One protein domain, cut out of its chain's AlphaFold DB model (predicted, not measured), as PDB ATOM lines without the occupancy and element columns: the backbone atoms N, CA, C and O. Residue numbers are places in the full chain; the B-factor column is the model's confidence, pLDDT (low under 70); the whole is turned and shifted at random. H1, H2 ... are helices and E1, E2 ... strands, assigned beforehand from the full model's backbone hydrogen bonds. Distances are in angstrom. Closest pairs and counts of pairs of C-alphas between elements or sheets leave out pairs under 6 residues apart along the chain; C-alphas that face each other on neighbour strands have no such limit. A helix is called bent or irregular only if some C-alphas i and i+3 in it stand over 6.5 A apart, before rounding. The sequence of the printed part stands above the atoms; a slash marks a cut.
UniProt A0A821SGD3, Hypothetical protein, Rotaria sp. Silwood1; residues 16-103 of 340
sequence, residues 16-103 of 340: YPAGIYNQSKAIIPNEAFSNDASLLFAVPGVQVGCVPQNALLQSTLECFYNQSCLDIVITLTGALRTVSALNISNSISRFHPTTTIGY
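What this domain is: This is residues 16 to 103 of the 340 residues of the protein "Hypothetical protein" of Rotaria sp. Silwood1 (UniProt A0A821SGD3). A bent hairpin of two strands, E1 and E2, makes the middle of a flat, loose domain; E2 folds sharply, with H1 near its last residue and H2 near its bend, and H3 follows H2. Residues 27 to 32 stick out in the loop of the hairpin, and residues 89 to 95 stick out in a long final stretch without named elements. The 88 printed residues hold E1, E2, H1, H2 and H3 in that order, an antiparallel sheet E1 - E2, class mixed, with 39 residues in named elements. The radius of gyration of the C-alphas is 15.7 A, and they span 45 by 34 by 17 A.

Where its parts are: Find C-alpha 16 at (192.537, 99.868, 182.709); from there E1 runs 13.7 A to residue 21. E2, residues 39 to 49, measures 16.8 A and bends by 108 degrees at residue 45. Next come H1, residues 52 to 58, and H2, residues 62 to 65. H3, residues 67 to 77, runs 15.3 A to C-alpha 77 at (187.249, 117.458, 189.964).

How they stand to each other: Look first at the hairpin E1 and E2, antiparallel at 145 degrees: N 18 and O 46, 2.8 A, and N 43 and O 18, 2.8 A, are within hydrogen-bond range. The closest C-alphas of E2 and H1 are those of Gly 49 and Ala 55, 5.0 A; of E2 and H2, Gly 45 and Glu 62, 5.3 A; of E2 and H3, Val 43 and Cys 69, 7.5 A. H2 and H3 only just touch, only at the corner, with 3 pairs of C-alphas within 8 A, the closest Cys 63 and Cys 69, 5.4 A. H1 and H3 are apart. In H1 and H3 every O i to N i+4 pair is within hydrogen-bond range; H2 is too short for one.

The domain as a whole: The two farthest C-alphas, Asn 30 and Ser 89, are 47.3 A apart. The printed part has no cut; E1 to E2 is a long link. Look for pLDDT under 70 at residues 23 to 37, 80, 82 and 88 to 102.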
ATOM      1  N   TYR A  16     193.181  99.972 181.406       82.88
ATOM      2  CA  TYR A  16     192.537  99.868 182.709       82.88
ATOM      3  C   TYR A  16     191.435 100.932 182.844       82.88
ATOM      4  O   TYR A  16     191.483 101.953 182.151       82.88
ATOM      5  N   PRO A  17     190.434 100.724 183.719       82.19
ATOM      6  CA  PRO A  17     189.334 101.670 183.876       82.19
ATOM      7  C   PRO A  17     189.831 103.031 184.370       82.19
ATOM      8  O   PRO A  17     190.696 103.116 185.244       82.19
ATOM      9  N   ALA A  18     189.256 104.102 183.826       85.25
ATOM     10  CA  ALA A  18     189.525 105.455 184.284       85.25
ATOM     11  C   ALA A  18     189.016 105.641 185.717       85.25
ATOM     12  O   ALA A  18     187.898 105.241 186.046       85.25
ATOM     13  N   GLY A  19     189.813 106.295 186.558       84.19
ATOM     14  CA  GLY A  19     189.459 106.547 187.946       84.19
ATOM     15  C   GLY A  19     189.948 107.899 188.445       84.19
ATOM     16  O   GLY A  19     190.960 108.421 187.981       84.19
ATOM     17  N   ILE A  20     189.215 108.457 189.402       84.19
ATOM     18  CA  ILE A  20     189.630 109.608 190.199       84.19
ATOM     19  C   ILE A  20     190.245 109.058 191.482       84.19
ATOM     20  O   ILE A  20     189.632 108.236 192.163       84.19
ATOM     21  N   TYR A  21     191.452 109.506 191.810       81.44
ATOM     22  CA  TYR A  21     192.222 109.023 192.951       81.44
ATOM     23  C   TYR A  21     192.458 110.152 193.952       81.44
ATOM     24  O   TYR A  21     192.616 111.311 193.564       81.44
ATOM     25  N   ASN A  22     192.502 109.821 195.241       73.75
ATOM     26  CA  ASN A  22     192.803 110.800 196.280       73.75
ATOM     27  C   ASN A  22     194.298 111.171 196.254       73.75
ATOM     28  O   ASN A  22     195.156 110.335 196.527       73.75
ATOM     29  N   GLN A  23     194.617 112.429 195.941       61.44
ATOM     30  CA  GLN A  23     196.002 112.899 195.783       61.44
ATOM     31  C   GLN A  23     196.721 113.254 197.092       61.44
ATOM     32  O   GLN A  23     197.857 113.720 197.044       61.44
ATOM     33  N   SER A  24     196.129 113.014 198.265       55.16
ATOM     34  CA  SER A  24     196.698 113.436 199.559       55.16
ATOM     35  C   SER A  24     198.050 112.794 199.941       55.16
ATOM     36  O   SER A  24     198.582 113.101 201.004       55.16
ATOM     37  N   LYS A  25     198.672 111.988 199.063       48.41
ATOM     38  CA  LYS A  25     200.073 111.532 199.183       48.41
ATOM     39  C   LYS A  25     200.905 111.513 197.881       48.41
ATOM     40  O   LYS A  25     201.984 110.933 197.885       48.41
ATOM     41  N   ALA A  26     200.464 112.114 196.771       46.19
ATOM     42  CA  ALA A  26     201.041 111.804 195.450       46.19
ATOM     43  C   ALA A  26     201.557 113.010 194.643       46.19
ATOM     44  O   ALA A  26     201.255 113.125 193.457       46.19
ATOM     45  N   ILE A  27     202.362 113.896 195.243       39.53
ATOM     46  CA  ILE A  27     203.127 114.882 194.461       39.53
ATOM     47  C   ILE A  27     204.579 114.931 194.948       39.53
ATOM     48  O   ILE A  27     204.942 115.739 195.797       39.53
ATOM     49  N   ILE A  28     205.417 114.076 194.362       38.09
ATOM     50  CA  ILE A  28     206.839 114.368 194.144       38.09
ATOM     51  C   ILE A  28     207.078 114.140 192.644       38.09
ATOM     52  O   ILE A  28     206.772 113.055 192.145       38.09
ATOM     53  N   PRO A  29     207.562 115.137 191.886       35.22
ATOM     54  CA  PRO A  29     207.890 114.937 190.486       35.22
ATOM     55  C   PRO A  29     209.114 114.019 190.411       35.22
ATOM     56  O   PRO A  29     210.154 114.342 190.980       35.22
ATOM     57  N   ASN A  30     208.973 112.902 189.690       37.84
ATOM     58  CA  ASN A  30     210.009 111.923 189.302       37.84
ATOM     59  C   ASN A  30     210.061 110.587 190.066       37.84
ATOM     60  O   ASN A  30     210.944 109.784 189.768       37.84
ATOM     61  N   GLU A  31     209.101 110.272 190.936       38.62
ATOM     62  CA  GLU A  31     208.939 108.901 191.447       38.62
ATOM     63  C   GLU A  31     207.649 108.260 190.932       38.62
ATOM     64  O   GLU A  31     206.622 108.916 190.753       38.62
ATOM     65  N   ALA A  32     207.743 106.965 190.621       40.56
ATOM     66  CA  ALA A  32     206.643 106.151 190.131       40.56
ATOM     67  C   ALA A  32     205.411 106.321 191.029       40.56
ATOM     68  O   ALA A  32     205.534 106.329 192.252       40.56
ATOM     69  N   PHE A  33     204.242 106.455 190.394       41.62
ATOM     70  CA  PHE A  33     202.928 106.535 191.028       41.62
ATOM     71  C   PHE A  33     202.879 105.594 192.241       41.62
ATOM     72  O   PHE A  33     202.929 104.374 192.090       41.62
ATOM     73  N   SER A  34     202.878 106.168 193.447       41.88
ATOM     74  CA  SER A  34     202.724 105.406 194.683       41.88
ATOM     75  C   SER A  34     201.444 104.577 194.571       41.88
ATOM     76  O   SER A  34     200.372 105.117 194.297       41.88
ATOM     77  N   ASN A  35     201.560 103.265 194.786       48.00
ATOM     78  CA  ASN A  35     200.457 102.298 194.725       48.00
ATOM     79  C   ASN A  35     199.387 102.507 195.819       48.00
ATOM     80  O   ASN A  35     198.496 101.676 195.958       48.00
ATOM     81  N   ASP A  36     199.469 103.591 196.591       50.56
ATOM     82  CA  ASP A  36     198.636 103.856 197.765       50.56
ATOM     83  C   ASP A  36     197.667 105.037 197.559       50.56
ATOM     84  O   ASP A  36     197.087 105.566 198.509       50.56
ATOM     85  N   ALA A  37     197.481 105.483 196.312       60.53
ATOM     86  CA  ALA A  37     196.408 106.408 195.967       60.53
ATOM     87  C   ALA A  37     195.074 105.643 195.961       60.53
ATOM     88  O   ALA A  37     194.811 104.829 195.074       60.53
ATOM     89  N   SER A  38     194.218 105.884 196.957       71.25
ATOM     90  CA  SER A  38     192.909 105.236 197.029       71.25
ATOM     91  C   SER A  38     192.006 105.714 195.889       71.25
ATOM     92  O   SER A  38     191.825 106.916 195.666       71.25
ATOM     93  N   LEU A  39     191.455 104.756 195.140       79.19
ATOM     94  CA  LEU A  39     190.467 105.004 194.093       79.19
ATOM     95  C   LEU A  39     189.193 105.567 194.739       79.19
ATOM     96  O   LEU A  39     188.527 104.869 195.500       79.19
ATOM     97  N   LEU A  40     188.859 106.822 194.439       83.12
ATOM     98  CA  LEU A  40     187.650 107.490 194.926       83.12
ATOM     99  C   LEU A  40     186.432 107.119 194.082       83.12
ATOM    100  O   LEU A  40     185.353 106.882 194.615       83.12
ATOM    101  N   PHE A  41     186.602 107.082 192.761       86.62
ATOM    102  CA  PHE A  41     185.523 106.776 191.830       86.62
ATOM    103  C   PHE A  41     186.087 106.256 190.510       86.62
ATOM    104  O   PHE A  41     186.920 106.924 189.901       86.62
ATOM    105  N   ALA A  42     185.629 105.089 190.056       86.44
ATOM    106  CA  ALA A  42     185.880 104.613 188.697       86.44
ATOM    107  C   ALA A  42     184.795 105.160 187.767       86.44
ATOM    108  O   ALA A  42     183.613 104.990 188.052       86.44
ATOM    109  N   VAL A  43     185.189 105.792 186.663       89.12
ATOM    110  CA  VAL A  43     184.254 106.378 185.698       89.12
ATOM    111  C   VAL A  43     183.715 105.265 184.790       89.12
ATOM    112  O   VAL A  43     184.479 104.727 183.982       89.12
ATOM    113  N   PRO A  44     182.421 104.902 184.884       85.88
ATOM    114  CA  PRO A  44     181.847 103.825 184.090       85.88
ATOM    115  C   PRO A  44     181.992 104.089 182.595       85.88
ATOM    116  O   PRO A  44     181.756 105.201 182.111       85.88
ATOM    117  N   GLY A  45     182.400 103.052 181.873       82.25
ATOM    118  CA  GLY A  45     182.574 103.105 180.431       82.25
ATOM    119  C   GLY A  45     183.869 103.756 179.953       82.25
ATOM    120  O   GLY A  45     184.248 103.528 178.815       82.25
ATOM    121  N   VAL A  46     184.607 104.505 180.773       85.44
ATOM    122  CA  VAL A  46     185.820 105.197 180.311       85.44
ATOM    123  C   VAL A  46     187.061 104.363 180.621       85.44
ATOM    124  O   VAL A  46     187.296 103.970 181.762       85.44
ATOM    125  N   GLN A  47     187.873 104.102 179.601       86.75
ATOM    126  CA  GLN A  47     189.127 103.359 179.692       86.75
ATOM    127  C   GLN A  47     190.318 104.304 179.515       86.75
ATOM    128  O   GLN A  47     190.285 105.227 178.699       86.75
ATOM    129  N   VAL A  48     191.398 104.048 180.251       81.62
ATOM    130  CA  VAL A  48     192.699 104.705 180.091       81.62
ATOM    131  C   VAL A  48     193.703 103.666 179.623       81.62
ATOM    132  O   VAL A  48     193.671 102.506 180.028       81.62
ATOM    133  N   GLY A  49     194.603 104.076 178.743       82.75
ATOM    134  CA  GLY A  49     195.661 103.212 178.257       82.75
ATOM    135  C   GLY A  49     196.806 104.015 177.672       82.75
ATOM    136  O   GLY A  49     196.719 105.229 177.491       82.75
ATOM    137  N   CYS A  50     197.882 103.311 177.352       79.06
ATOM    138  CA  CYS A  50     199.141 103.914 176.912       79.06
ATOM    139  C   CYS A  50     199.040 104.631 175.564       79.06
ATOM    140  O   CYS A  50     199.794 105.559 175.284       79.06
ATOM    141  N   VAL A  51     198.086 104.209 174.732       75.56
ATOM    142  CA  VAL A  51     197.756 104.855 173.464       75.56
ATOM    143  C   VAL A  51     196.366 105.480 173.603       75.56
ATOM    144  O   VAL A  51     195.384 104.730 173.639       75.56
ATOM    145  N   PRO A  52     196.246 106.827 173.620       73.19
ATOM    146  CA  PRO A  52     194.964 107.512 173.807       73.19
ATOM    147  C   PRO A  52     193.890 107.056 172.817       73.19
ATOM    148  O   PRO A  52     192.731 106.895 173.174       73.19
ATOM    149  N   GLN A  53     194.285 106.765 171.577       73.38
ATOM    150  CA  GLN A  53     193.377 106.290 170.531       73.38
ATOM    151  C   GLN A  53     192.783 104.912 170.857       73.38
ATOM    152  O   GLN A  53     191.590 104.697 170.681       73.38
ATOM    153  N   ASN A  54     193.601 103.979 171.351       73.19
ATOM    154  CA  ASN A  54     193.146 102.633 171.702       73.19
ATOM    155  C   ASN A  54     192.242 102.661 172.943       73.19
ATOM    156  O   ASN A  54     191.230 101.970 172.986       73.19
ATOM    157  N   ALA A  55     192.573 103.518 173.913       76.75
ATOM    158  CA  ALA A  55     191.757 103.747 175.100       76.75
ATOM    159  C   ALA A  55     190.380 104.337 174.738       76.75
ATOM    160  O   ALA A  55     189.353 103.856 175.213       76.75
ATOM    161  N   LEU A  56     190.343 105.310 173.820       79.62
ATOM    162  CA  LEU A  56     189.098 105.897 173.311       79.62
ATOM    163  C   LEU A  56     188.230 104.875 172.566       79.62
ATOM    164  O   LEU A  56     187.027 104.834 172.795       79.62
ATOM    165  N   LEU A  57     188.821 104.030 171.712       78.12
ATOM    166  CA  LEU A  57     188.083 103.006 170.955       78.12
ATOM    167  C   LEU A  57     187.425 101.942 171.840       78.12
ATOM    168  O   LEU A  57     186.450 101.321 171.424       78.12
ATOM    169  N   GLN A  58     187.983 101.704 173.026       79.12
ATOM    170  CA  GLN A  58     187.466 100.733 173.991       79.12
ATOM    171  C   GLN A  58     186.600 101.378 175.077       79.12
ATOM    172  O   GLN A  58     186.016 100.668 175.894       79.12
ATOM    173  N   SER A  59     186.505 102.709 175.083       84.00
ATOM    174  CA  SER A  59     185.623 103.445 175.977       84.00
ATOM    175  C   SER A  59     184.204 103.516 175.415       84.00
ATOM    176  O   SER A  59     183.983 103.538 174.204       84.00
ATOM    177  N   THR A  60     183.228 103.611 176.304       86.38
ATOM    178  CA  THR A  60     181.827 103.900 176.015       86.38
ATOM    179  C   THR A  60     181.454 105.269 176.585       86.38
ATOM    180  O   THR A  60     182.133 105.830 177.446       86.38
ATOM    181  N   LEU A  61     180.342 105.824 176.102       84.44
ATOM    182  CA  LEU A  61     179.806 107.100 176.583       84.44
ATOM    183  C   LEU A  61     178.868 106.932 177.790       84.44
ATOM    184  O   LEU A  61     178.107 107.843 178.093       84.44
ATOM    185  N   GLU A  62     178.900 105.788 178.477       84.31
ATOM    186  CA  GLU A  62     177.927 105.413 179.512       84.31
ATOM    187  C   GLU A  62     177.748 106.490 180.594       84.31
ATOM    188  O   GLU A  62     176.625 106.926 180.848       84.31
ATOM    189  N   CYS A  63     178.846 107.002 181.160       86.19
ATOM    190  CA  CYS A  63     178.789 108.073 182.158       86.19
ATOM    191  C   CYS A  63     178.175 109.379 181.617       86.19
ATOM    192  O   CYS A  63     177.482 110.081 182.345       86.19
ATOM    193  N   PHE A  64     178.356 109.697 180.330       85.19
ATOM    194  CA  PHE A  64     177.837 110.933 179.729       85.19
ATOM    195  C   PHE A  64     176.314 110.935 179.557       85.19
ATOM    196  O   PHE A  64     175.732 112.004 179.390       85.19
ATOM    197  N   TYR A  65     175.667 109.769 179.617       83.94
ATOM    198  CA  TYR A  65     174.206 109.624 179.603       83.94
ATOM    199  C   TYR A  65     173.606 109.484 181.016       83.94
ATOM    200  O   TYR A  65     172.392 109.345 181.153       83.94
ATOM    201  N   ASN A  66     174.425 109.538 182.076       88.06
ATOM    202  CA  ASN A  66     173.989 109.379 183.463       88.06
ATOM    203  C   ASN A  66     174.322 110.631 184.292       88.06
ATOM    204  O   ASN A  66     175.486 110.894 184.594       88.06
ATOM    205  N   GLN A  67     173.294 111.384 184.697       87.06
ATOM    206  CA  GLN A  67     173.471 112.639 185.439       87.06
ATOM    207  C   GLN A  67     174.219 112.428 186.758       87.06
ATOM    208  O   GLN A  67     175.165 113.155 187.038       87.06
ATOM    209  N   SER A  68     173.878 111.380 187.511       89.38
ATOM    210  CA  SER A  68     174.541 111.070 188.780       89.38
ATOM    211  C   SER A  68     176.033 110.791 188.592       89.38
ATOM    212  O   SER A  68     176.839 111.162 189.438       89.38
ATOM    213  N   CYS A  69     176.419 110.166 187.474       89.44
ATOM    214  CA  CYS A  69     177.828 109.943 187.160       89.44
ATOM    215  C   CYS A  69     178.570 111.263 186.911       89.44
ATOM    216  O   CYS A  69     179.646 111.486 187.467       89.44
ATOM    217  N   LEU A  70     177.980 112.157 186.113       88.38
ATOM    218  CA  LEU A  70     178.553 113.473 185.827       88.38
ATOM    219  C   LEU A  70     178.662 114.335 187.086       88.38
ATOM    220  O   LEU A  70     179.701 114.958 187.297       88.38
ATOM    221  N   ASP A  71     177.643 114.318 187.945       88.81
ATOM    222  CA  ASP A  71     177.633 115.073 189.198       88.81
ATOM    223  C   ASP A  71     178.773 114.627 190.126       88.81
ATOM    224  O   ASP A  71     179.469 115.467 190.704       88.81
ATOM    225  N   ILE A  72     179.036 113.316 190.217       87.38
ATOM    226  CA  ILE A  72     180.166 112.767 190.985       87.38
ATOM    227  C   ILE A  72     181.501 113.247 190.403       87.38
ATOM    228  O   ILE A  72     182.367 113.715 191.144       87.38
ATOM    229  N   VAL A  73     181.671 113.175 189.079       86.69
ATOM    230  CA  VAL A  73     182.907 113.608 188.410       86.69
ATOM    231  C   VAL A  73     183.148 115.106 188.611       86.69
ATOM    232  O   VAL A  73     184.263 115.503 188.947       86.69
ATOM    233  N   ILE A  74     182.124 115.947 188.461       85.19
ATOM    234  CA  ILE A  74     182.217 117.403 188.661       85.19
ATOM    235  C   ILE A  74     182.592 117.726 190.106       85.19
ATOM    236  O   ILE A  74     183.513 118.509 190.344       85.19
ATOM    237  N   THR A  75     181.917 117.081 191.061       85.31
ATOM    238  CA  THR A  75     182.153 117.291 192.493       85.31
ATOM    239  C   THR A  75     183.590 116.938 192.870       85.31
ATOM    240  O   THR A  75     184.249 117.700 193.572       85.31
ATOM    241  N   LEU A  76     184.107 115.813 192.365       81.38
ATOM    242  CA  LEU A  76     185.460 115.350 192.679       81.38
ATOM    243  C   LEU A  76     186.566 116.107 191.926       81.38
ATOM    244  O   LEU A  76     187.694 116.162 192.407       81.38
ATOM    245  N   THR A  77     186.271 116.688 190.760       77.06
ATOM    246  CA  THR A  77     187.249 117.458 189.964       77.06
ATOM    247  C   THR A  77     187.248 118.956 190.275       77.06
ATOM    248  O   THR A  77     188.134 119.670 189.808       77.06
ATOM    249  N   GLY A  78     186.285 119.449 191.063       73.38
ATOM    250  CA  GLY A  78     186.172 120.866 191.422       73.38
ATOM    251  C   GLY A  78     185.754 121.770 190.257       73.38
ATOM    252  O   GLY A  78     186.022 122.972 190.276       73.38
ATOM    253  N   ALA A  79     185.129 121.216 189.214       71.00
ATOM    254  CA  ALA A  79     184.721 121.988 188.047       71.00
ATOM    255  C   ALA A  79     183.523 122.906 188.371       71.00
ATOM    256  O   ALA A  79     182.458 122.447 188.762       71.00
ATOM    257  N   LEU A  80     183.655 124.217 188.135       57.66
ATOM    258  CA  LEU A  80     182.608 125.237 188.363       57.66
ATOM    259  C   LEU A  80     181.458 125.223 187.329       57.66
ATOM    260  O   LEU A  80     180.735 126.208 187.188       57.66
ATOM    261  N   ARG A  81     181.304 124.150 186.545       71.62
ATOM    262  CA  ARG A  81     180.334 124.086 185.442       71.62
ATOM    263  C   ARG A  81     179.258 123.049 185.720       71.62
ATOM    264  O   ARG A  81     179.569 121.905 186.023       71.62
ATOM    265  N   THR A  82     178.004 123.442 185.525       69.50
ATOM    266  CA  THR A  82     176.880 122.510 185.455       69.50
ATOM    267  C   THR A  82     176.901 121.814 184.093       69.50
ATOM    268  O   THR A  82     176.835 122.463 183.048       69.50
ATOM    269  N   VAL A  83     177.042 120.488 184.092       78.06
ATOM    270  CA  VAL A  83     176.946 119.664 182.879       78.06
ATOM    271  C   VAL A  83     175.718 118.782 183.014       78.06
ATOM    272  O   VAL A  83     175.580 118.052 183.993       78.06
ATOM    273  N   SER A  84     174.822 118.857 182.038       83.19
ATOM    274  CA  SER A  84     173.669 117.963 181.957       83.19
ATOM    275  C   SER A  84     174.018 116.721 181.142       83.19
ATOM    276  O   SER A  84     174.718 116.813 180.132       83.19
ATOM    277  N   ALA A  85     173.504 115.571 181.567       81.75
ATOM    278  CA  ALA A  85     173.634 114.312 180.857       81.75
ATOM    279  C   ALA A  85     173.045 114.414 179.451       81.75
ATOM    280  O   ALA A  85     172.018 115.059 179.212       81.75
ATOM    281  N   LEU A  86     173.704 113.744 178.510       78.56
ATOM    282  CA  LEU A  86     173.208 113.586 177.156       78.56
ATOM    283  C   LEU A  86     171.878 112.832 177.204       78.56
ATOM    284  O   LEU A  86     171.757 111.791 177.844       78.56
ATOM    285  N   ASN A  87     170.874 113.358 176.504       70.88
ATOM    286  CA  ASN A  87     169.582 112.702 176.361       70.88
ATOM    287  C   ASN A  87     169.479 112.062 174.971       70.88
ATOM    288  O   ASN A  87     169.737 112.717 173.958       70.88
ATOM    289  N   ILE A  88     169.081 110.793 174.923       64.06
ATOM    290  CA  ILE A  88     168.908 110.009 173.692       64.06
ATOM    291  C   ILE A  88     167.875 110.660 172.753       64.06
ATOM    292  O   ILE A  88     168.011 110.544 171.540       64.06
ATOM    293  N   SER A  89     166.883 111.387 173.283       63.34
ATOM    294  CA  SER A  89     165.817 111.999 172.474       63.34
ATOM    295  C   SER A  89     166.143 113.381 171.893       63.34
ATOM    296  O   SER A  89     165.564 113.744 170.876       63.34
ATOM    297  N   ASN A  90     167.070 114.137 172.496       55.75
ATOM    298  CA  ASN A  90     167.327 115.547 172.145       55.75
ATOM    299  C   ASN A  90     168.796 115.867 171.823       55.75
ATOM    300  O   ASN A  90     169.120 117.012 171.509       55.75
ATOM    301  N   SER A  91     169.708 114.896 171.900       54.75
ATOM    302  CA  SER A  91     171.097 115.126 171.501       54.75
ATOM    303  C   SER A  91     171.254 114.907 169.997       54.75
ATOM    304  O   SER A  91     170.999 113.824 169.479       54.75
ATOM    305  N   ILE A  92     171.756 115.924 169.287       52.16
ATOM    306  CA  ILE A  92     172.278 115.825 167.910       52.16
ATOM    307  C   ILE A  92     173.606 115.035 167.936       52.16
ATOM    308  O   ILE A  92     174.619 115.425 167.353       52.16
ATOM    309  N   SER A  93     173.656 113.933 168.685       49.34
ATOM    310  CA  SER A  93     174.758 112.995 168.612       49.34
ATOM    311  C   SER A  93     174.569 112.207 167.326       49.34
ATOM    312  O   SER A  93     173.656 111.395 167.205       49.34
ATOM    313  N   ARG A  94     175.466 112.411 166.355       52.06
ATOM    314  CA  ARG A  94     175.567 111.558 165.155       52.06
ATOM    315  C   ARG A  94     175.877 110.091 165.484       52.06
ATOM    316  O   ARG A  94     175.933 109.267 164.577       52.06
ATOM    317  N   PHE A  95     176.082 109.765 166.757       48.66
ATOM    318  CA  PHE A  95     176.461 108.447 167.225       48.66
ATOM    319  C   PHE A  95     175.432 107.944 168.237       48.66
ATOM    320  O   PHE A  95     175.290 108.485 169.335       48.66
ATOM    321  N   HIS A  96     174.709 106.893 167.850       50.19
ATOM    322  CA  HIS A  96     173.908 106.095 168.773       50.19
ATOM    323  C   HIS A  96     174.857 105.425 169.791       50.19
ATOM    324  O   HIS A  96     175.934 104.976 169.382       50.19
ATOM    325  N   PRO A  97     174.490 105.289 171.078       49.53
ATOM    326  CA  PRO A  97     175.332 104.657 172.107       49.53
ATOM    327  C   PRO A  97     175.681 103.182 171.826       49.53
ATOM    328  O   PRO A  97     176.511 102.598 172.513       49.53
ATOM    329  N   THR A  98     175.089 102.585 170.787       50.78
ATOM    330  CA  THR A  98     175.401 101.236 170.284       50.78
ATOM    331  C   THR A  98     176.023 101.238 168.881       50.78
ATOM    332  O   THR A  98     176.011 100.211 168.199       50.78
ATOM    333  N   THR A  99     176.561 102.371 168.411       52.25
ATOM    334  CA  THR A  99     177.290 102.412 167.134       52.25
ATOM    335  C   THR A  99     178.545 101.553 167.232       52.25
ATOM    336  O   THR A  99     179.568 101.933 167.790       52.25
ATOM    337  N   THR A 100     178.459 100.343 166.691       55.50
ATOM    338  CA  THR A 100     179.632  99.503 166.479       55.50
ATOM    339  C   THR A 100     180.432 100.065 165.309       55.50
ATOM    340  O   THR A 100     179.874 100.502 164.303       55.50
ATOM    341  N   ILE A 101     181.759 100.063 165.456       58.16
ATOM    342  CA  ILE A 101     182.714 100.525 164.442       58.16
ATOM    343  C   ILE A 101     182.413  99.821 163.114       58.16
ATOM    344  O   ILE A 101     182.463  98.584 163.040       58.16
ATOM    345  N   GLY A 102     182.101 100.616 162.087       65.38
ATOM    346  CA  GLY A 102     181.707 100.133 160.771       65.38
ATOM    347  C   GLY A 102     182.804  99.298 160.112       65.38
ATOM    348  O   GLY A 102     183.995  99.459 160.376       65.38
ATOM    349  N   TYR A 103     182.415  98.393 159.211       71.00
ATOM    350  CA  TYR A 103     183.350  97.513 158.498       71.00
ATOM    351  C   TYR A 103     184.480  98.286 157.792       71.00
ATOM    352  O   TYR A 103     185.635  97.869 157.847       71.00
TER     353      TYR A 103